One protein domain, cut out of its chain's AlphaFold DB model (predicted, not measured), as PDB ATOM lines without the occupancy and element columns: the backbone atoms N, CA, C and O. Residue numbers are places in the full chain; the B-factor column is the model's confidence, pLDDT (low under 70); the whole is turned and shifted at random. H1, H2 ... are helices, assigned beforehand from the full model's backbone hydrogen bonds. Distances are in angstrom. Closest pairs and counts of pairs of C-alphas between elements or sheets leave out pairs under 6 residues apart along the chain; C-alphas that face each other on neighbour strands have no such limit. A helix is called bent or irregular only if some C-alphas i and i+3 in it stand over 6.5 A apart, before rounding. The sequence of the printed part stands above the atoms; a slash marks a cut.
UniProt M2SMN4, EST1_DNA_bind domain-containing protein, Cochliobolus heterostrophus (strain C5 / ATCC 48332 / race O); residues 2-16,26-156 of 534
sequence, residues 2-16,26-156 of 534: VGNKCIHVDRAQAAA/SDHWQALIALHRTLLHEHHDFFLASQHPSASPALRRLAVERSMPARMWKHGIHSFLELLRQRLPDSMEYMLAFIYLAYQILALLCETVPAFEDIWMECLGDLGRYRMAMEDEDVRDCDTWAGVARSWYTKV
ATOM      1  N   VAL A   2     235.156 313.029 242.621       81.19
ATOM      2  CA  VAL A   2     236.133 314.136 242.582       81.19
ATOM      3  C   VAL A   2     236.127 314.994 243.854       81.19
ATOM      4  O   VAL A   2     237.190 315.259 244.400       81.19
ATOM      5  N   GLY A   3     234.956 315.328 244.410       79.50
ATOM      6  CA  GLY A   3     234.875 316.151 245.629       79.50
ATOM      7  C   GLY A   3     235.641 315.591 246.836       79.50
ATOM      8  O   GLY A   3     236.354 316.328 247.509       79.50
ATOM      9  N   ASN A   4     235.569 314.278 247.081       85.06
ATOM     10  CA  ASN A   4     236.354 313.650 248.152       85.06
ATOM     11  C   ASN A   4     237.854 313.700 247.840       85.06
ATOM     12  O   ASN A   4     238.654 313.901 248.749       85.06
ATOM     13  N   LYS A   5     238.238 313.558 246.564       87.88
ATOM     14  CA  LYS A   5     239.633 313.662 246.128       87.88
ATOM     15  C   LYS A   5     240.195 315.061 246.399       87.88
ATOM     16  O   LYS A   5     241.256 315.132 247.002       87.88
ATOM     17  N   CYS A   6     239.472 316.134 246.053       88.62
ATOM     18  CA  CYS A   6     239.849 317.512 246.408       88.62
ATOM     19  C   CYS A   6     240.067 317.657 247.918       88.62
ATOM     20  O   CYS A   6     241.151 318.021 248.348       88.62
ATOM     21  N   ILE A   7     239.088 317.244 248.733       88.69
ATOM     22  CA  ILE A   7     239.182 317.343 250.199       88.69
ATOM     23  C   ILE A   7     240.413 316.607 250.747       88.69
ATOM     24  O   ILE A   7     241.093 317.120 251.635       88.69
ATOM     25  N   HIS A   8     240.686 315.393 250.263       88.56
ATOM     26  CA  HIS A   8     241.837 314.613 250.714       88.56
ATOM     27  C   HIS A   8     243.163 315.244 250.291       88.56
ATOM     28  O   HIS A   8     244.077 315.319 251.110       88.56
ATOM     29  N   VAL A   9     243.261 315.698 249.040       88.12
ATOM     30  CA  VAL A   9     244.479 316.305 248.503       88.12
ATOM     31  C   VAL A   9     244.759 317.643 249.188       88.12
ATOM     32  O   VAL A   9     245.862 317.813 249.693       88.12
ATOM     33  N   ASP A  10     243.769 318.528 249.318       87.44
ATOM     34  CA  ASP A  10     243.922 319.823 249.994       87.44
ATOM     35  C   ASP A  10     244.376 319.649 251.443       87.44
ATOM     36  O   ASP A  10     245.304 320.314 251.892       87.44
ATOM     37  N   ARG A  11     243.772 318.705 252.180       86.81
ATOM     38  CA  ARG A  11     244.181 318.404 253.560       86.81
ATOM     39  C   ARG A  11     245.603 317.866 253.642       86.81
ATOM     40  O   ARG A  11     246.332 318.253 254.548       86.81
ATOM     41  N   ALA A  12     245.992 316.981 252.726       86.00
ATOM     42  CA  ALA A  12     247.353 316.455 252.682       86.00
ATOM     43  C   ALA A  12     248.369 317.567 252.377       86.00
ATOM     44  O   ALA A  12     249.412 317.638 253.022       86.00
ATOM     45  N   GLN A  13     248.042 318.468 251.446       84.38
ATOM     46  CA  GLN A  13     248.891 319.606 251.095       84.38
ATOM     47  C   GLN A  13     248.983 320.633 252.222       84.38
ATOM     48  O   GLN A  13     250.082 321.099 252.512       84.38
ATOM     49  N   ALA A  14     247.866 320.934 252.891       83.06
ATOM     50  CA  ALA A  14     247.820 321.822 254.050       83.06
ATOM     51  C   ALA A  14     248.620 321.253 255.236       83.06
ATOM     52  O   ALA A  14     249.359 321.981 255.889       83.06
ATOM     53  N   ALA A  15     248.548 319.941 255.487       81.25
ATOM     54  CA  ALA A  15     249.364 319.287 256.514       81.25
ATOM     55  C   ALA A  15     250.868 319.311 256.178       81.25
ATOM     56  O   ALA A  15     251.706 319.375 257.073       81.25
ATOM     57  N   ALA A  16     251.226 319.309 254.891       76.19
ATOM     58  CA  ALA A  16     252.609 319.431 254.434       76.19
ATOM     59  C   ALA A  16     253.163 320.875 254.491       76.19
ATOM     60  O   ALA A  16     254.306 321.103 254.104       76.19
ATOM     61  N   SER A  26     255.676 323.514 239.575       88.25
ATOM     62  CA  SER A  26     254.617 324.131 238.756       88.25
ATOM     63  C   SER A  26     253.567 323.122 238.278       88.25
ATOM     64  O   SER A  26     252.368 323.347 238.445       88.25
ATOM     65  N   ASP A  27     254.011 321.960 237.791       90.19
ATOM     66  CA  ASP A  27     253.137 320.880 237.319       90.19
ATOM     67  C   ASP A  27     252.159 320.403 238.402       90.19
ATOM     68  O   ASP A  27     251.018 320.036 238.117       90.19
ATOM     69  N   HIS A  28     252.581 320.444 239.670       90.06
ATOM     70  CA  HIS A  28     251.735 320.059 240.794       90.06
ATOM     71  C   HIS A  28     250.628 321.083 241.036       90.06
ATOM     72  O   HIS A  28     249.469 320.704 241.201       90.06
ATOM     73  N   TRP A  29     250.941 322.380 240.980       92.06
ATOM     74  CA  TRP A  29     249.927 323.436 241.059       92.06
ATOM     75  C   TRP A  29     248.926 323.371 239.908       92.06
ATOM     76  O   TRP A  29     247.718 323.478 240.128       92.06
ATOM     77  N   GLN A  30     249.407 323.126 238.689       93.00
ATOM     78  CA  GLN A  30     248.547 322.948 237.520       93.00
ATOM     79  C   GLN A  30     247.618 321.737 237.677       93.00
ATOM     80  O   GLN A  30     246.429 321.833 237.367       93.00
ATOM     81  N   ALA A  31     248.121 320.620 238.214       93.56
ATOM     82  CA  ALA A  31     247.313 319.437 238.497       93.56
ATOM     83  C   ALA A  31     246.229 319.709 239.555       93.56
ATOM     84  O   ALA A  31     245.092 319.256 239.398       93.56
ATOM     85  N   LEU A  32     246.547 320.476 240.605       93.88
ATOM     86  CA  LEU A  32     245.573 320.898 241.617       93.88
ATOM     87  C   LEU A  32     244.495 321.809 241.014       93.88
ATOM     88  O   LEU A  32     243.304 321.548 241.191       93.88
ATOM     89  N   ILE A  33     244.882 322.813 240.221       94.44
ATOM     90  CA  ILE A  33     243.927 323.677 239.512       94.44
ATOM     91  C   ILE A  33     243.034 322.852 238.582       94.44
ATOM     92  O   ILE A  33     241.822 323.057 238.566       94.44
ATOM     93  N   ALA A  34     243.592 321.911 237.816       95.31
ATOM     94  CA  ALA A  34     242.818 321.053 236.918       95.31
ATOM     95  C   ALA A  34     241.816 320.169 237.683       95.31
ATOM     96  O   ALA A  34     240.677 319.979 237.239       95.31
ATOM     97  N   LEU A  35     242.210 319.670 238.857       95.38
ATOM     98  CA  LEU A  35     241.336 318.903 239.738       95.38
ATOM     99  C   LEU A  35     240.159 319.757 240.239       95.38
ATOM    100  O   LEU A  35     239.006 319.336 240.117       95.38
ATOM    101  N   HIS A  36     240.426 320.967 240.738       96.19
ATOM    102  CA  HIS A  36     239.378 321.884 241.198       96.19
ATOM    103  C   HIS A  36     238.497 322.380 240.050       96.19
ATOM    104  O   HIS A  36     237.279 322.412 240.192       96.19
ATOM    105  N   ARG A  37     239.072 322.662 238.875       96.25
ATOM    106  CA  ARG A  37     238.324 322.985 237.651       96.25
ATOM    107  C   ARG A  37     237.302 321.904 237.319       96.25
ATOM    108  O   ARG A  37     236.137 322.210 237.090       96.25
ATOM    109  N   THR A  38     237.729 320.642 237.344       96.00
ATOM    110  CA  THR A  38     236.842 319.496 237.097       96.00
ATOM    111  C   THR A  38     235.706 319.461 238.115       96.00
ATOM    112  O   THR A  38     234.547 319.322 237.737       96.00
ATOM    113  N   LEU A  39     236.013 319.656 239.403       95.06
ATOM    114  CA  LEU A  39     234.996 319.689 240.450       95.06
ATOM    115  C   LEU A  39     233.978 320.820 240.245       95.06
ATOM    116  O   LEU A  39     232.786 320.606 240.463       95.06
ATOM    117  N   LEU A  40     234.426 322.016 239.854       95.94
ATOM    118  CA  LEU A  40     233.537 323.153 239.613       95.94
ATOM    119  C   LEU A  40     232.635 322.918 238.396       95.94
ATOM    120  O   LEU A  40     231.447 323.219 238.481       95.94
ATOM    121  N   HIS A  41     233.148 322.314 237.318       94.81
ATOM    122  CA  HIS A  41     232.316 321.917 236.178       94.81
ATOM    123  C   HIS A  41     231.297 320.828 236.544       94.81
ATOM    124  O   HIS A  41     230.133 320.963 236.189       94.81
ATOM    125  N   GLU A  42     231.668 319.816 237.343       95.06
ATOM    126  CA  GLU A  42     230.699 318.818 237.833       95.06
ATOM    127  C   GLU A  42     229.557 319.467 238.638       95.06
ATOM    128  O   GLU A  42     228.396 319.079 238.503       95.06
ATOM    129  N   HIS A  43     229.868 320.463 239.479       94.25
ATOM    130  CA  HIS A  43     228.842 321.211 240.211       94.25
ATOM    131  C   HIS A  43     227.984 322.060 239.273       94.25
ATOM    132  O   HIS A  43     226.762 322.054 239.407       94.25
ATOM    133  N   HIS A  44     228.604 322.766 238.330       94.12
ATOM    134  CA  HIS A  44     227.907 323.572 237.334       94.12
ATOM    135  C   HIS A  44     226.902 322.732 236.532       94.12
ATOM    136  O   HIS A  44     225.717 323.067 236.485       94.12
ATOM    137  N   ASP A  45     227.334 321.588 235.999       94.50
ATOM    138  CA  ASP A  45     226.480 320.684 235.225       94.50
ATOM    139  C   ASP A  45     225.350 320.108 236.086       94.50
ATOM    140  O   ASP A  45     224.200 320.019 235.647       94.50
ATOM    141  N   PHE A  46     225.642 319.783 237.351       95.38
ATOM    142  CA  PHE A  46     224.621 319.389 238.319       95.38
ATOM    143  C   PHE A  46     223.574 320.492 238.540       95.38
ATOM    144  O   PHE A  46     222.377 320.196 238.613       95.38
ATOM    145  N   PHE A  47     223.979 321.759 238.659       95.31
ATOM    146  CA  PHE A  47     223.041 322.866 238.849       95.31
ATOM    147  C   PHE A  47     222.194 323.116 237.604       95.31
ATOM    148  O   PHE A  47     220.974 323.217 237.739       95.31
ATOM    149  N   LEU A  48     222.796 323.112 236.413       93.31
ATOM    150  CA  LEU A  48     222.059 323.232 235.154       93.31
ATOM    151  C   LEU A  48     221.023 322.118 234.999       93.31
ATOM    152  O   LEU A  48     219.858 322.393 234.717       93.31
ATOM    153  N   ALA A  49     221.411 320.865 235.240       94.06
ATOM    154  CA  ALA A  49     220.499 319.733 235.132       94.06
ATOM    155  C   ALA A  49     219.406 319.767 236.209       94.06
ATOM    156  O   ALA A  49     218.232 319.530 235.917       94.06
ATOM    157  N   SER A  50     219.772 320.063 237.462       94.19
ATOM    158  CA  SER A  50     218.827 320.008 238.580       94.19
ATOM    159  C   SER A  50     217.836 321.164 238.597       94.19
ATOM    160  O   SER A  50     216.710 320.962 239.047       94.19
ATOM    161  N   GLN A  51     218.224 322.342 238.105       93.62
ATOM    162  CA  GLN A  51     217.377 323.537 238.076       93.62
ATOM    163  C   GLN A  51     216.739 323.803 236.705       93.62
ATOM    164  O   GLN A  51     216.016 324.786 236.555       93.62
ATOM    165  N   HIS A  52     216.941 322.918 235.721       91.88
ATOM    166  CA  HIS A  52     216.315 323.035 234.406       91.88
ATOM    167  C   HIS A  52     214.775 323.139 234.515       91.88
ATOM    168  O   HIS A  52     214.168 322.431 235.330       91.88
ATOM    169  N   PRO A  53     214.088 323.931 233.667       90.62
ATOM    170  CA  PRO A  53     212.625 324.031 233.676       90.62
ATOM    171  C   PRO A  53     211.888 322.686 233.549       90.62
ATOM    172  O   PRO A  53     210.809 322.513 234.108       90.62
ATOM    173  N   SER A  54     212.485 321.696 232.883       93.44
ATOM    174  CA  SER A  54     211.926 320.335 232.769       93.44
ATOM    175  C   SER A  54     212.279 319.399 233.935       93.44
ATOM    176  O   SER A  54     211.792 318.271 233.974       93.44
ATOM    177  N   ALA A  55     213.128 319.818 234.881       92.56
ATOM    178  CA  ALA A  55     213.514 319.000 236.026       92.56
ATOM    179  C   ALA A  55     212.335 318.793 236.986       92.56
ATOM    180  O   ALA A  55     211.587 319.731 237.291       92.56
ATOM    181  N   SER A  56     212.206 317.570 237.510       92.81
ATOM    182  CA  SER A  56     211.161 317.234 238.478       92.81
ATOM    183  C   SER A  56     211.328 318.028 239.783       92.81
ATOM    184  O   SER A  56     212.455 318.369 240.162       92.81
ATOM    185  N   PRO A  57     210.246 318.281 240.544       90.50
ATOM    186  CA  PRO A  57     210.344 318.981 241.824       90.50
ATOM    187  C   PRO A  57     211.307 318.314 242.817       90.50
ATOM    188  O   PRO A  57     211.977 319.004 243.580       90.50
ATOM    189  N   ALA A  58     211.399 316.980 242.799       90.25
ATOM    190  CA  ALA A  58     212.342 316.235 243.631       90.25
ATOM    191  C   ALA A  58     213.800 316.524 243.240       90.25
ATOM    192  O   ALA A  58     214.630 316.771 244.111       90.25
ATOM    193  N   LEU A  59     214.100 316.564 241.937       90.12
ATOM    194  CA  LEU A  59     215.444 316.863 241.451       90.12
ATOM    195  C   LEU A  59     215.851 318.313 241.758       90.12
ATOM    196  O   LEU A  59     216.973 318.545 242.203       90.12
ATOM    197  N   ARG A  60     214.928 319.274 241.620       89.06
ATOM    198  CA  ARG A  60     215.186 320.681 241.979       89.06
ATOM    199  C   ARG A  60     215.528 320.852 243.460       89.06
ATOM    200  O   ARG A  60     216.454 321.592 243.791       89.06
ATOM    201  N   ARG A  61     214.818 320.146 244.352       88.88
ATOM    202  CA  ARG A  61     215.066 320.193 245.807       88.88
ATOM    203  C   ARG A  61     216.402 319.581 246.214       88.88
ATOM    204  O   ARG A  61     216.983 320.039 247.195       88.88
ATOM    205  N   LEU A  62     216.923 318.621 245.448       91.69
ATOM    206  CA  LEU A  62     218.164 317.913 245.770       91.69
ATOM    207  C   LEU A  62     219.352 318.863 245.994       91.69
ATOM    208  O   LEU A  62     220.174 318.625 246.878       91.69
ATOM    209  N   ALA A  63     219.432 319.952 245.223       88.75
ATOM    210  CA  ALA A  63     220.478 320.961 245.367       88.75
ATOM    211  C   ALA A  63     220.477 321.620 246.760       88.75
ATOM    212  O   ALA A  63     221.541 321.796 247.356       88.75
ATOM    213  N   VAL A  64     219.289 321.923 247.296       86.88
ATOM    214  CA  VAL A  64     219.106 322.480 248.645       86.88
ATOM    215  C   VAL A  64     219.312 321.402 249.706       86.88
ATOM    216  O   VAL A  64     220.080 321.605 250.638       86.88
ATOM    217  N   GLU A  65     218.685 320.233 249.545       88.25
ATOM    218  CA  GLU A  65     218.749 319.121 250.510       88.25
ATOM    219  C   GLU A  65     220.178 318.616 250.748       88.25
ATOM    220  O   GLU A  65     220.513 318.144 251.833       88.25
ATOM    221  N   ARG A  66     221.037 318.702 249.728       87.62
ATOM    222  CA  ARG A  66     222.447 318.301 249.806       87.62
ATOM    223  C   ARG A  66     223.396 319.476 250.032       87.62
ATOM    224  O   ARG A  66     224.610 319.268 249.969       87.62
ATOM    225  N   SER A  67     222.865 320.677 250.268       88.38
ATOM    226  CA  SER A  67     223.618 321.925 250.447       88.38
ATOM    227  C   SER A  67     224.690 322.117 249.371       88.38
ATOM    228  O   SER A  67     225.831 322.478 249.662       88.38
ATOM    229  N   MET A  68     224.341 321.816 248.116       92.19
ATOM    230  CA  MET A  68     225.290 321.799 247.003       92.19
ATOM    231  C   MET A  68     225.994 323.147 246.805       92.19
ATOM    232  O   MET A  68     227.211 323.118 246.628       92.19
ATOM    233  N   PRO A  69     225.319 324.315 246.910       91.06
ATOM    234  CA  PRO A  69     226.001 325.606 246.798       91.06
ATOM    235  C   PRO A  69     227.074 325.803 247.879       91.06
ATOM    236  O   PRO A  69     228.226 326.103 247.573       91.06
ATOM    237  N   ALA A  70     226.737 325.515 249.141       87.75
ATOM    238  CA  ALA A  70     227.673 325.617 250.259       87.75
ATOM    239  C   ALA A  70     228.867 324.655 250.113       87.75
ATOM    240  O   ALA A  70     229.994 324.992 250.470       87.75
ATOM    241  N   ARG A  71     228.640 323.450 249.572       90.56
ATOM    242  CA  ARG A  71     229.705 322.469 249.305       90.56
ATOM    243  C   ARG A  71     230.620 322.906 248.167       90.56
ATOM    244  O   ARG A  71     231.832 322.744 248.308       90.56
ATOM    245  N   MET A  72     230.062 323.460 247.089       93.75
ATOM    246  CA  MET A  72     230.836 324.024 245.982       93.75
ATOM    247  C   MET A  72     231.744 325.145 246.486       93.75
ATOM    248  O   MET A  72     232.943 325.107 246.225       93.75
ATOM    249  N   TRP A  73     231.209 326.077 247.282       93.88
ATOM    250  CA  TRP A  73     232.014 327.130 247.898       93.88
ATOM    251  C   TRP A  73     233.097 326.547 248.806       93.88
ATOM    252  O   TRP A  73     234.285 326.722 248.549       93.88
ATOM    253  N   LYS A  74     232.706 325.784 249.833       91.44
ATOM    254  CA  LYS A  74     233.625 325.289 250.865       91.44
ATOM    255  C   LYS A  74     234.743 324.421 250.294       91.44
ATOM    256  O   LYS A  74     235.903 324.646 250.613       91.44
ATOM    257  N   HIS A  75     234.390 323.413 249.497       89.94
ATOM    258  CA  HIS A  75     235.318 322.369 249.055       89.94
ATOM    259  C   HIS A  75     235.822 322.559 247.627       89.94
ATOM    260  O   HIS A  75     236.861 322.011 247.279       89.94
ATOM    261  N   GLY A  76     235.080 323.284 246.791       93.06
ATOM    262  CA  GLY A  76     235.490 323.575 245.422       93.06
ATOM    263  C   GLY A  76     236.371 324.811 245.320       93.06
ATOM    264  O   GLY A  76     237.304 324.796 244.526       93.06
ATOM    265  N   ILE A  77     236.098 325.847 246.122       95.56
ATOM    266  CA  ILE A  77     236.715 327.172 245.966       95.56
ATOM    267  C   ILE A  77     237.536 327.548 247.202       95.56
ATOM    268  O   ILE A  77     238.759 327.628 247.132       95.56
ATOM    269  N   HIS A  78     236.879 327.731 248.346       94.06
ATOM    270  CA  HIS A  78     237.468 328.319 249.547       94.06
ATOM    271  C   HIS A  78     238.644 327.508 250.108       94.06
ATOM    272  O   HIS A  78     239.708 328.069 250.343       94.06
ATOM    273  N   SER A  79     238.503 326.188 250.301       92.31
ATOM    274  CA  SER A  79     239.609 325.356 250.813       92.31
ATOM    275  C   SER A  79     240.872 325.434 249.952       92.31
ATOM    276  O   SER A  79     241.974 325.468 250.499       92.31
ATOM    277  N   PHE A  80     240.717 325.513 248.631       95.06
ATOM    278  CA  PHE A  80     241.850 325.611 247.719       95.06
ATOM    279  C   PHE A  80     242.439 327.023 247.674       95.06
ATOM    280  O   PHE A  80     243.659 327.167 247.678       95.06
ATOM    281  N   LEU A  81     241.603 328.068 247.727       94.75
ATOM    282  CA  LEU A  81     242.075 329.448 247.893       94.75
ATOM    283  C   LEU A  81     242.883 329.626 249.174       94.75
ATOM    284  O   LEU A  81     243.925 330.270 249.140       94.75
ATOM    285  N   GLU A  82     242.453 329.032 250.286       92.88
ATOM    286  CA  GLU A  82     243.209 329.081 251.536       92.88
ATOM    287  C   GLU A  82     244.554 328.352 251.429       92.88
ATOM    288  O   GLU A  82     245.560 328.868 251.915       92.88
ATOM    289  N   LEU A  83     244.606 327.201 250.748       92.00
ATOM    290  CA  LEU A  83     245.866 326.503 250.473       92.00
ATOM    291  C   LEU A  83     246.822 327.372 249.642       92.00
ATOM    292  O   LEU A  83     248.011 327.452 249.952       92.00
ATOM    293  N   LEU A  84     246.306 328.022 248.595       92.25
ATOM    294  CA  LEU A  84     247.079 328.934 247.756       92.25
ATOM    295  C   LEU A  84     247.556 330.137 248.577       92.25
ATOM    296  O   LEU A  84     248.750 330.413 248.597       92.25
ATOM    297  N   ARG A  85     246.672 330.784 249.342       90.69
ATOM    298  CA  ARG A  85     246.990 331.940 250.195       90.69
ATOM    299  C   ARG A  85     248.095 331.640 251.210       90.69
ATOM    300  O   ARG A  85     248.976 332.465 251.413       90.69
ATOM    301  N   GLN A  86     248.083 330.457 251.826       89.56
ATOM    302  CA  GLN A  86     249.109 330.029 252.791       89.56
ATOM    303  C   GLN A  86     250.498 329.814 252.173       89.56
ATOM    304  O   GLN A  86     251.483 329.746 252.903       89.56
ATOM    305  N   ARG A  87     250.584 329.672 250.846       87.94
ATOM    306  CA  ARG A  87     251.825 329.419 250.096       87.94
ATOM    307  C   ARG A  87     252.303 330.650 249.315       87.94
ATOM    308  O   ARG A  87     253.171 330.517 248.455       87.94
ATOM    309  N   LEU A  88     251.744 331.832 249.589       87.69
ATOM    310  CA  LEU A  88     252.241 333.084 249.021       87.69
ATOM    311  C   LEU A  88     253.671 333.378 249.525       87.69
ATOM    312  O   LEU A  88     253.983 333.057 250.674       87.69
ATOM    313  N   PRO A  89     254.545 333.967 248.686       88.94
ATOM    314  CA  PRO A  89     254.274 334.456 247.326       88.94
ATOM    315  C   PRO A  89     254.385 333.384 246.219       88.94
ATOM    316  O   PRO A  89     253.965 333.635 245.095       88.94
ATOM    317  N   ASP A  90     254.899 332.181 246.505       87.88
ATOM    318  CA  ASP A  90     255.189 331.147 245.488       87.88
ATOM    319  C   ASP A  90     253.945 330.677 244.697       87.88
ATOM    320  O   ASP A  90     254.057 330.187 243.572       87.88
ATOM    321  N   SER A  91     252.751 330.803 245.279       90.81
ATOM    322  CA  SER A  91     251.471 330.408 244.679       90.81
ATOM    323  C   SER A  91     250.751 331.525 243.901       90.81
ATOM    324  O   SER A  91     249.661 331.275 243.383       90.81
ATOM    325  N   MET A  92     251.315 332.738 243.816       90.06
ATOM    326  CA  MET A  92     250.609 333.954 243.373       90.06
ATOM    327  C   MET A  92     249.913 333.807 242.011       90.06
ATOM    328  O   MET A  92     248.699 333.988 241.908       90.06
ATOM    329  N   GLU A  93     250.651 333.412 240.969       91.81
ATOM    330  CA  GLU A  93     250.109 333.256 239.608       91.81
ATOM    331  C   GLU A  93     249.005 332.184 239.538       91.81
ATOM    332  O   GLU A  93     248.023 332.319 238.805       91.81
ATOM    333  N   TYR A  94     249.132 331.127 240.343       94.56
ATOM    334  CA  TYR A  94     248.155 330.041 240.428       94.56
ATOM    335  C   TYR A  94     246.886 330.481 241.161       94.56
ATOM    336  O   TYR A  94     245.782 330.128 240.743       94.56
ATOM    337  N   MET A  95     247.033 331.283 242.221       94.31
ATOM    338  CA  MET A  95     245.922 331.923 242.923       94.31
ATOM    339  C   MET A  95     245.153 332.853 241.994       94.31
ATOM    340  O   MET A  95     243.932 332.736 241.900       94.31
ATOM    341  N   LEU A  96     245.865 333.690 241.237       92.69
ATOM    342  CA  LEU A  96     245.279 334.577 240.239       92.69
ATOM    343  C   LEU A  96     244.467 333.792 239.201       92.69
ATOM    344  O   LEU A  96     243.276 334.044 239.007       92.69
ATOM    345  N   ALA A  97     245.090 332.789 238.573       95.06
ATOM    346  CA  ALA A  97     244.445 331.956 237.563       95.06
ATOM    347  C   ALA A  97     243.207 331.227 238.111       95.06
ATOM    348  O   ALA A  97     242.187 331.119 237.422       95.06
ATOM    349  N   PHE A  98     243.273 330.736 239.352       97.31
ATOM    350  CA  PHE A  98     242.151 330.050 239.982       97.31
ATOM    351  C   PHE A  98     241.001 330.998 240.346       97.31
ATOM    352  O   PHE A  98     239.844 330.640 240.125       97.31
ATOM    353  N   ILE A  99     241.291 332.212 240.833       95.62
ATOM    354  CA  ILE A  99     240.272 333.237 241.104       95.62
ATOM    355  C   ILE A  99     239.483 333.549 239.831       95.62
ATOM    356  O   ILE A  99     238.256 333.490 239.861       95.62
ATOM    357  N   TYR A 100     240.157 333.818 238.708       95.69
ATOM    358  CA  TYR A 100     239.469 334.113 237.445       95.69
ATOM    359  C   TYR A 100     238.621 332.938 236.951       95.69
ATOM    360  O   TYR A 100     237.492 333.145 236.507       95.69
ATOM    361  N   LEU A 101     239.125 331.706 237.072       97.25
ATOM    362  CA  LEU A 101     238.365 330.503 236.730       97.25
ATOM    363  C   LEU A 101     237.091 330.375 237.581       97.25
ATOM    364  O   LEU A 101     236.004 330.168 237.043       97.25
ATOM    365  N   ALA A 102     237.220 330.488 238.904       97.50
ATOM    366  CA  ALA A 102     236.089 330.389 239.820       97.50
ATOM    367  C   ALA A 102     235.083 331.528 239.592       97.50
ATOM    368  O   ALA A 102     233.876 331.284 239.589       97.50
ATOM    369  N   TYR A 103     235.575 332.744 239.334       97.00
ATOM    370  CA  TYR A 103     234.755 333.916 239.039       97.00
ATOM    371  C   TYR A 103     233.925 333.710 237.770       97.00
ATOM    372  O   TYR A 103     232.719 333.933 237.796       97.00
ATOM    373  N   GLN A 104     234.532 333.232 236.679       96.56
ATOM    374  CA  GLN A 104     233.820 332.958 235.425       96.56
ATOM    375  C   GLN A 104     232.704 331.921 235.607       96.56
ATOM    376  O   GLN A 104     231.594 332.125 235.120       96.56
ATOM    377  N   ILE A 105     232.968 330.834 236.341       96.19
ATOM    378  CA  ILE A 105     231.963 329.789 236.593       96.19
ATOM    379  C   ILE A 105     230.819 330.323 237.467       96.19
ATOM    380  O   ILE A 105     229.656 330.056 237.176       96.19
ATOM    381  N   LEU A 106     231.121 331.085 238.523       95.94
ATOM    382  CA  LEU A 106     230.095 331.664 239.398       95.94
ATOM    383  C   LEU A 106     229.272 332.753 238.700       95.94
ATOM    384  O   LEU A 106     228.057 332.777 238.860       95.94
ATOM    385  N   ALA A 107     229.904 333.612 237.898       94.81
ATOM    386  CA  ALA A 107     229.206 334.614 237.098       94.81
ATOM    387  C   ALA A 107     228.250 333.949 236.095       94.81
ATOM    388  O   ALA A 107     227.091 334.341 235.995       94.81
ATOM    389  N   LEU A 108     228.688 332.869 235.442       94.75
ATOM    390  CA  LEU A 108     227.821 332.082 234.568       94.75
ATOM    391  C   LEU A 108     226.659 331.432 235.339       94.75
ATOM    392  O   LEU A 108     225.535 331.391 234.840       94.75
ATOM    393  N   LEU A 109     226.887 330.950 236.566       94.44
ATOM    394  CA  LEU A 109     225.821 330.417 237.424       94.44
ATOM    395  C   LEU A 109     224.822 331.491 237.874       94.44
ATOM    396  O   LEU A 109     223.639 331.173 237.982       94.44
ATOM    397  N   CYS A 110     225.251 332.741 238.093       92.00
ATOM    398  CA  CYS A 110     224.334 333.862 238.337       92.00
ATOM    399  C   CYS A 110     223.339 334.033 237.185       92.00
ATOM    400  O   CYS A 110     222.155 334.243 237.430       92.00
ATOM    401  N   GLU A 111     223.812 333.927 235.943       92.25
ATOM    402  CA  GLU A 111     222.985 334.129 234.748       92.25
ATOM    403  C   GLU A 111     222.115 332.908 234.421       92.25
ATOM    404  O   GLU A 111     220.960 333.042 234.018       92.25
ATOM    405  N   THR A 112     222.655 331.700 234.596       93.19
ATOM    406  CA  THR A 112     222.013 330.457 234.135       93.19
ATOM    407  C   THR A 112     221.199 329.741 235.212       93.19
ATOM    408  O   THR A 112     220.273 328.995 234.888       93.19
ATOM    409  N   VAL A 113     221.508 329.958 236.496       92.75
ATOM    410  CA  VAL A 113     220.857 329.296 237.636       92.75
ATOM    411  C   VAL A 113     220.478 330.329 238.712       92.75
ATOM    412  O   VAL A 113     221.050 330.340 239.809       92.75
ATOM    413  N   PRO A 114     219.451 331.165 238.454       90.38
ATOM    414  CA  PRO A 114     219.061 332.253 239.356       90.38
ATOM    415  C   PRO A 114     218.478 331.766 240.692       90.38
ATOM    416  O   PRO A 114     218.397 332.522 241.651       90.38
ATOM    417  N   ALA A 115     218.118 330.480 240.809       89.19
ATOM    418  CA  ALA A 115     217.561 329.892 242.033       89.19
ATOM    419  C   ALA A 115     218.468 330.021 243.278       89.19
ATOM    420  O   ALA A 115     217.988 329.845 244.403       89.19
ATOM    421  N   PHE A 116     219.761 330.285 243.071       90.56
ATOM    422  CA  PHE A 116     220.775 330.480 244.107       90.56
ATOM    423  C   PHE A 116     221.576 331.772 243.885       90.56
ATOM    424  O   PHE A 116     222.705 331.872 244.350       90.56
ATOM    425  N   GLU A 117     221.027 332.751 243.164       90.94
ATOM    426  CA  GLU A 117     221.747 333.973 242.785       90.94
ATOM    427  C   GLU A 117     222.397 334.698 243.973       90.94
ATOM    428  O   GLU A 117     223.557 335.083 243.883       90.94
ATOM    429  N   ASP A 118     221.715 334.781 245.119       89.00
ATOM    430  CA  ASP A 118     222.233 335.424 246.333       89.00
ATOM    431  C   ASP A 118     223.538 334.777 246.814       89.00
ATOM    432  O   ASP A 118     224.468 335.452 247.254       89.00
ATOM    433  N   ILE A 119     223.615 333.449 246.699       89.75
ATOM    434  CA  ILE A 119     224.784 332.649 247.066       89.75
ATOM    435  C   ILE A 119     225.942 332.985 246.133       89.75
ATOM    436  O   ILE A 119     227.056 333.236 246.587       89.75
ATOM    437  N   TRP A 120     225.675 332.997 244.831       94.12
ATOM    438  CA  TRP A 120     226.684 333.266 243.816       94.12
ATOM    439  C   TRP A 120     227.217 334.696 243.911       94.12
ATOM    440  O   TRP A 120     228.429 334.884 243.863       94.12
ATOM    441  N   MET A 121     226.341 335.683 244.129       94.25
ATOM    442  CA  MET A 121     226.725 337.082 244.340       94.25
ATOM    443  C   MET A 121     227.632 337.244 245.563       94.25
ATOM    444  O   MET A 121     228.660 337.913 245.472       94.25
ATOM    445  N   GLU A 122     227.304 336.603 246.690       93.94
ATOM    446  CA  GLU A 122     228.154 336.632 247.888       93.94
ATOM    447  C   GLU A 122     229.537 336.018 247.602       93.94
ATOM    448  O   GLU A 122     230.559 336.643 247.892       93.94
ATOM    449  N   CYS A 123     229.589 334.857 246.937       95.06
ATOM    450  CA  CYS A 123     230.849 334.219 246.544       95.06
ATOM    451  C   CYS A 123     231.678 335.069 245.561       95.06
ATOM    452  O   CYS A 123     232.904 335.078 245.645       95.06
ATOM    453  N   LEU A 124     231.041 335.790 244.633       96.69
ATOM    454  CA  LEU A 124     231.722 336.718 243.720       96.69
ATOM    455  C   LEU A 124     232.314 337.917 244.476       96.69
ATOM    456  O   LEU A 124     233.429 338.344 244.167       96.69
ATOM    457  N   GLY A 125     231.613 338.415 245.498       96.12
ATOM    458  CA  GLY A 125     232.137 339.411 246.434       96.12
ATOM    459  C   GLY A 125     233.364 338.906 247.199       96.12
ATOM    460  O   GLY A 125     234.384 339.597 247.262       96.12
ATOM    461  N   ASP A 126     233.304 337.673 247.713       94.88
ATOM    462  CA  ASP A 126     234.422 337.028 248.408       94.88
ATOM    463  C   ASP A 126     235.638 336.847 247.482       94.88
ATOM    464  O   ASP A 126     236.759 337.187 247.864       94.88
ATOM    465  N   LEU A 127     235.438 336.374 246.245       95.62
ATOM    466  CA  LEU A 127     236.511 336.258 245.247       95.62
ATOM    467  C   LEU A 127     237.154 337.612 244.938       95.62
ATOM    468  O   LEU A 127     238.381 337.701 244.877       95.62
ATOM    469  N   GLY A 128     236.347 338.667 244.795       94.50
ATOM    470  CA  GLY A 128     236.857 340.024 244.613       94.50
ATOM    471  C   GLY A 128     237.727 340.484 245.786       94.50
ATOM    472  O   GLY A 128     238.764 341.105 245.575       94.50
ATOM    473  N   ARG A 129     237.380 340.107 247.023       93.00
ATOM    474  CA  ARG A 129     238.210 340.393 248.207       93.00
ATOM    475  C   ARG A 129     239.510 339.605 248.245       93.00
ATOM    476  O   ARG A 129     240.535 340.189 248.584       93.00
ATOM    477  N   TYR A 130     239.490 338.313 247.909       92.50
ATOM    478  CA  TYR A 130     240.726 337.532 247.776       92.50
ATOM    479  C   TYR A 130     241.660 338.176 246.758       92.50
ATOM    480  O   TYR A 130     242.853 338.293 247.012       92.50
ATOM    481  N   ARG A 131     241.096 338.642 245.641       91.25
ATOM    482  CA  ARG A 131     241.835 339.287 244.564       91.25
ATOM    483  C   ARG A 131     242.388 340.664 244.936       91.25
ATOM    484  O   ARG A 131     243.495 340.987 244.526       91.25
ATOM    485  N   MET A 132     241.636 341.438 245.715       88.94
ATOM    486  CA  MET A 132     242.054 342.725 246.286       88.94
ATOM    487  C   MET A 132     243.198 342.569 247.304       88.94
ATOM    488  O   MET A 132     244.018 343.464 247.437       88.94
ATOM    489  N   ALA A 133     243.246 341.465 248.054       85.88
ATOM    490  CA  ALA A 133     244.210 341.267 249.140       85.88
ATOM    491  C   ALA A 133     245.579 340.711 248.694       85.88
ATOM    492  O   ALA A 133     246.411 340.401 249.546       85.88
ATOM    493  N   MET A 134     245.808 340.528 247.393       82.94
ATOM    494  CA  MET A 134     247.073 340.008 246.863       82.94
ATOM    495  C   MET A 134     248.144 341.116 246.891       82.94
ATOM    496  O   MET A 134     247.935 342.190 246.343       82.94
ATOM    497  N   GLU A 135     249.270 340.863 247.570       60.88
ATOM    498  CA  GLU A 135     250.232 341.886 248.041       60.88
ATOM    499  C   GLU A 135     251.108 342.552 246.956       60.88
ATOM    500  O   GLU A 135     251.753 343.555 247.249       60.88
ATOM    501  N   ASP A 136     251.146 342.030 245.726       60.12
ATOM    502  CA  ASP A 136     252.149 342.392 244.701       60.12
ATOM    503  C   ASP A 136     251.564 343.204 243.524       60.12
ATOM    504  O   ASP A 136     252.097 343.194 242.415       60.12
ATOM    505  N   GLU A 137     250.428 343.882 243.736       59.62
ATOM    506  CA  GLU A 137     249.694 344.574 242.668       59.62
ATOM    507  C   GLU A 137     249.640 346.104 242.783       59.62
ATOM    508  O   GLU A 137     249.748 346.692 243.861       59.62
ATOM    509  N   ASP A 138     249.451 346.747 241.621       70.88
ATOM    510  CA  ASP A 138     249.196 348.182 241.481       70.88
ATOM    511  C   ASP A 138     248.017 348.577 242.388       70.88
ATOM    512  O   ASP A 138     246.975 347.918 242.407       70.88
ATOM    513  N   VAL A 139     248.154 349.689 243.116       73.75
ATOM    514  CA  VAL A 139     247.091 350.263 243.959       73.75
ATOM    515  C   VAL A 139     245.771 350.378 243.180       73.75
ATOM    516  O   VAL A 139     244.698 350.164 243.739       73.75
ATOM    517  N   ARG A 140     245.846 350.629 241.867       79.00
ATOM    518  CA  ARG A 140     244.676 350.695 240.979       79.00
ATOM    519  C   ARG A 140     243.942 349.365 240.817       79.00
ATOM    520  O   ARG A 140     242.714 349.372 240.696       79.00
ATOM    521  N   ASP A 141     244.649 348.241 240.812       81.00
ATOM    522  CA  ASP A 141     244.026 346.920 240.710       81.00
ATOM    523  C   ASP A 141     243.332 346.556 242.027       81.00
ATOM    524  O   ASP A 141     242.188 346.092 242.013       81.00
ATOM    525  N   CYS A 142     243.960 346.872 243.165       82.81
ATOM    526  CA  CYS A 142     243.334 346.768 244.484       82.81
ATOM    527  C   CYS A 142     242.037 347.587 244.560       82.81
ATOM    528  O   CYS A 142     240.995 347.046 244.936       82.81
ATOM    529  N   ASP A 143     242.064 348.854 244.139       85.38
ATOM    530  CA  ASP A 143     240.882 349.726 244.120       85.38
ATOM    531  C   ASP A 143     239.785 349.198 243.180       85.38
ATOM    532  O   ASP A 143     238.596 349.212 243.523       85.38
ATOM    533  N   THR A 144     240.172 348.674 242.014       90.69
ATOM    534  CA  THR A 144     239.242 348.081 241.042       90.69
ATOM    535  C   THR A 144     238.522 346.877 241.644       90.69
ATOM    536  O   THR A 144     237.291 346.807 241.620       90.69
ATOM    537  N   TRP A 145     239.263 345.942 242.241       92.19
ATOM    538  CA  TRP A 145     238.684 344.739 242.835       92.19
ATOM    539  C   TRP A 145     237.929 345.009 244.135       92.19
ATOM    540  O   TRP A 145     236.913 344.355 244.386       92.19
ATOM    541  N   ALA A 146     238.333 346.020 244.907       91.94
ATOM    542  CA  ALA A 146     237.531 346.543 246.007       91.94
ATOM    543  C   ALA A 146     236.170 347.050 245.501       91.94
ATOM    544  O   ALA A 146     235.135 346.742 246.095       91.94
ATOM    545  N   GLY A 147     236.154 347.770 244.372       93.69
ATOM    546  CA  GLY A 147     234.936 348.215 243.692       93.69
ATOM    547  C   GLY A 147     234.054 347.060 243.208       93.69
ATOM    548  O   GLY A 147     232.848 347.065 243.465       93.69
ATOM    549  N   VAL A 148     234.644 346.038 242.577       94.88
ATOM    550  CA  VAL A 148     233.932 344.823 242.133       94.88
ATOM    551  C   VAL A 148     233.302 344.096 243.321       94.88
ATOM    552  O   VAL A 148     232.108 343.794 243.296       94.88
ATOM    553  N   ALA A 149     234.071 343.860 244.387       96.00
ATOM    554  CA  ALA A 149     233.566 343.208 245.589       96.00
ATOM    555  C   ALA A 149     232.433 344.018 246.233       96.00
ATOM    556  O   ALA A 149     231.390 343.464 246.579       96.00
ATOM    557  N   ARG A 150     232.601 345.344 246.339       95.75
ATOM    558  CA  ARG A 150     231.586 346.255 246.886       95.75
ATOM    559  C   ARG A 150     230.297 346.197 246.070       95.75
ATOM    560  O   ARG A 150     229.230 346.106 246.663       95.75
ATOM    561  N   SER A 151     230.385 346.184 244.738       95.44
ATOM    562  CA  SER A 151     229.219 346.057 243.854       95.44
ATOM    563  C   SER A 151     228.439 344.766 244.121       95.44
ATOM    564  O   SER A 151     227.223 344.814 244.306       95.44
ATOM    565  N   TRP A 152     229.130 343.626 244.217       96.75
ATOM    566  CA  TRP A 152     228.483 342.345 244.507       96.75
ATOM    567  C   TRP A 152     227.835 342.310 245.889       96.75
ATOM    568  O   TRP A 152     226.672 341.919 245.994       96.75
ATOM    569  N   TYR A 153     228.537 342.770 246.931       96.94
ATOM    570  CA  TYR A 153     227.967 342.808 248.278       96.94
ATOM    571  C   TYR A 153     226.782 343.763 248.398       96.94
ATOM    572  O   TYR A 153     225.823 343.421 249.083       96.94
ATOM    573  N   THR A 154     226.803 344.917 247.724       94.81
ATOM    574  CA  THR A 154     225.651 345.828 247.683       94.81
ATOM    575  C   THR A 154     224.440 345.144 247.049       94.81
ATOM    576  O   THR A 154     223.373 345.147 247.654       94.81
ATOM    577  N   LYS A 155     224.608 344.463 245.904       93.38
ATOM    578  CA  LYS A 155     223.514 343.739 245.230       93.38
ATOM    579  C   LYS A 155     222.890 342.656 246.112       93.38
ATOM    580  O   LYS A 155     221.671 342.589 246.241       93.38
ATOM    581  N   VAL A 156     223.705 341.817 246.758       93.94
ATOM    582  CA  VAL A 156     223.165 340.770 247.646       93.94
ATOM    583  C   VAL A 156     222.599 341.352 248.946       93.94
ATOM    584  O   VAL A 156     221.598 340.841 249.446       93.94
TER     585      VAL A 156
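AT A GLANCE: This is residues 2 to 16 and 26 to 156 of the 534 residues of the protein "EST1_DNA_bind domain-containing protein" of Cochliobolus heterostrophus (strain C5 / ATCC 48332 / race O) (UniProt M2SMN4). The domain is a flat slab of long helices in two layers: H2 and H5 side by side in one, and H1, the bent H4, H6 and H7 in a row in the other. Short H3 lies at one end of the long axis, beside the end of H2. The printed part has 146 residues with seven named helices, H1 to H7 in order, and no named strand: all helix, mostly aligned. It is compact, with a radius of gyration of the C-alphas of 15.8 A, and spans 48 by 36 by 19 A.

HOW THE PARTS SIT: H2, residues 26 to 51, touches H5, residues 92 to 112, at a shallow tilt of 8 degrees, the same way; C-alphas 33 and 98 are closest, 6.6 A. H4, residues 68 to 86, assigned as one helix by its hydrogen bonds, is bent, with C-alphas 76 and 79 7.0 A apart; its arms are H4a, 68 to 76, and H4b, 79 to 86. With residues 36 to 43 alone, H2 touches H4a, closest at C-alphas 36 and 76, 6.0 A. H1, residues 2 to 16, touches H4b, closest at C-alphas 14 and 83, 6.2 A. H3, residues 57 to 65, forms a hairpin with H2, closest at C-alphas 50 and 60, 5.0 A. H6, residues 114 to 132, is irregular, with C-alphas 115 and 118 8.4 A apart; it forms hairpins with H5, C-alphas 110 and 117 closest at 5.1 A, and with H7, residues 139 to 156, C-alphas 125 and 149 closest at 4.1 A. Every O i to N i+4 pair is within hydrogen-bond range in H1, H2, H4a, H4b, H5 and H7, against 3 of 5 in H3 and 13 of 15 in H6.

IN THESE COORDINATES: H1 begins at C-alpha 2 (236.133, 314.136, 242.582); H7 ends at C-alpha 156 (223.165, 340.770, 247.646). H2 is 37.3 A long, H5 30.3 A, H6 26.2 A and H7 26.0 A.

THE WHOLE: The C-alphas of Ser 56 and Asp 138, 49.1 A apart, are the two farthest apart. Residues 17 to 25 are not printed; C-alphas 16 and 26 are 16.5 A apart across the cut. Of the links printed whole, none is long. Residues 135 to 137 have pLDDT under 70.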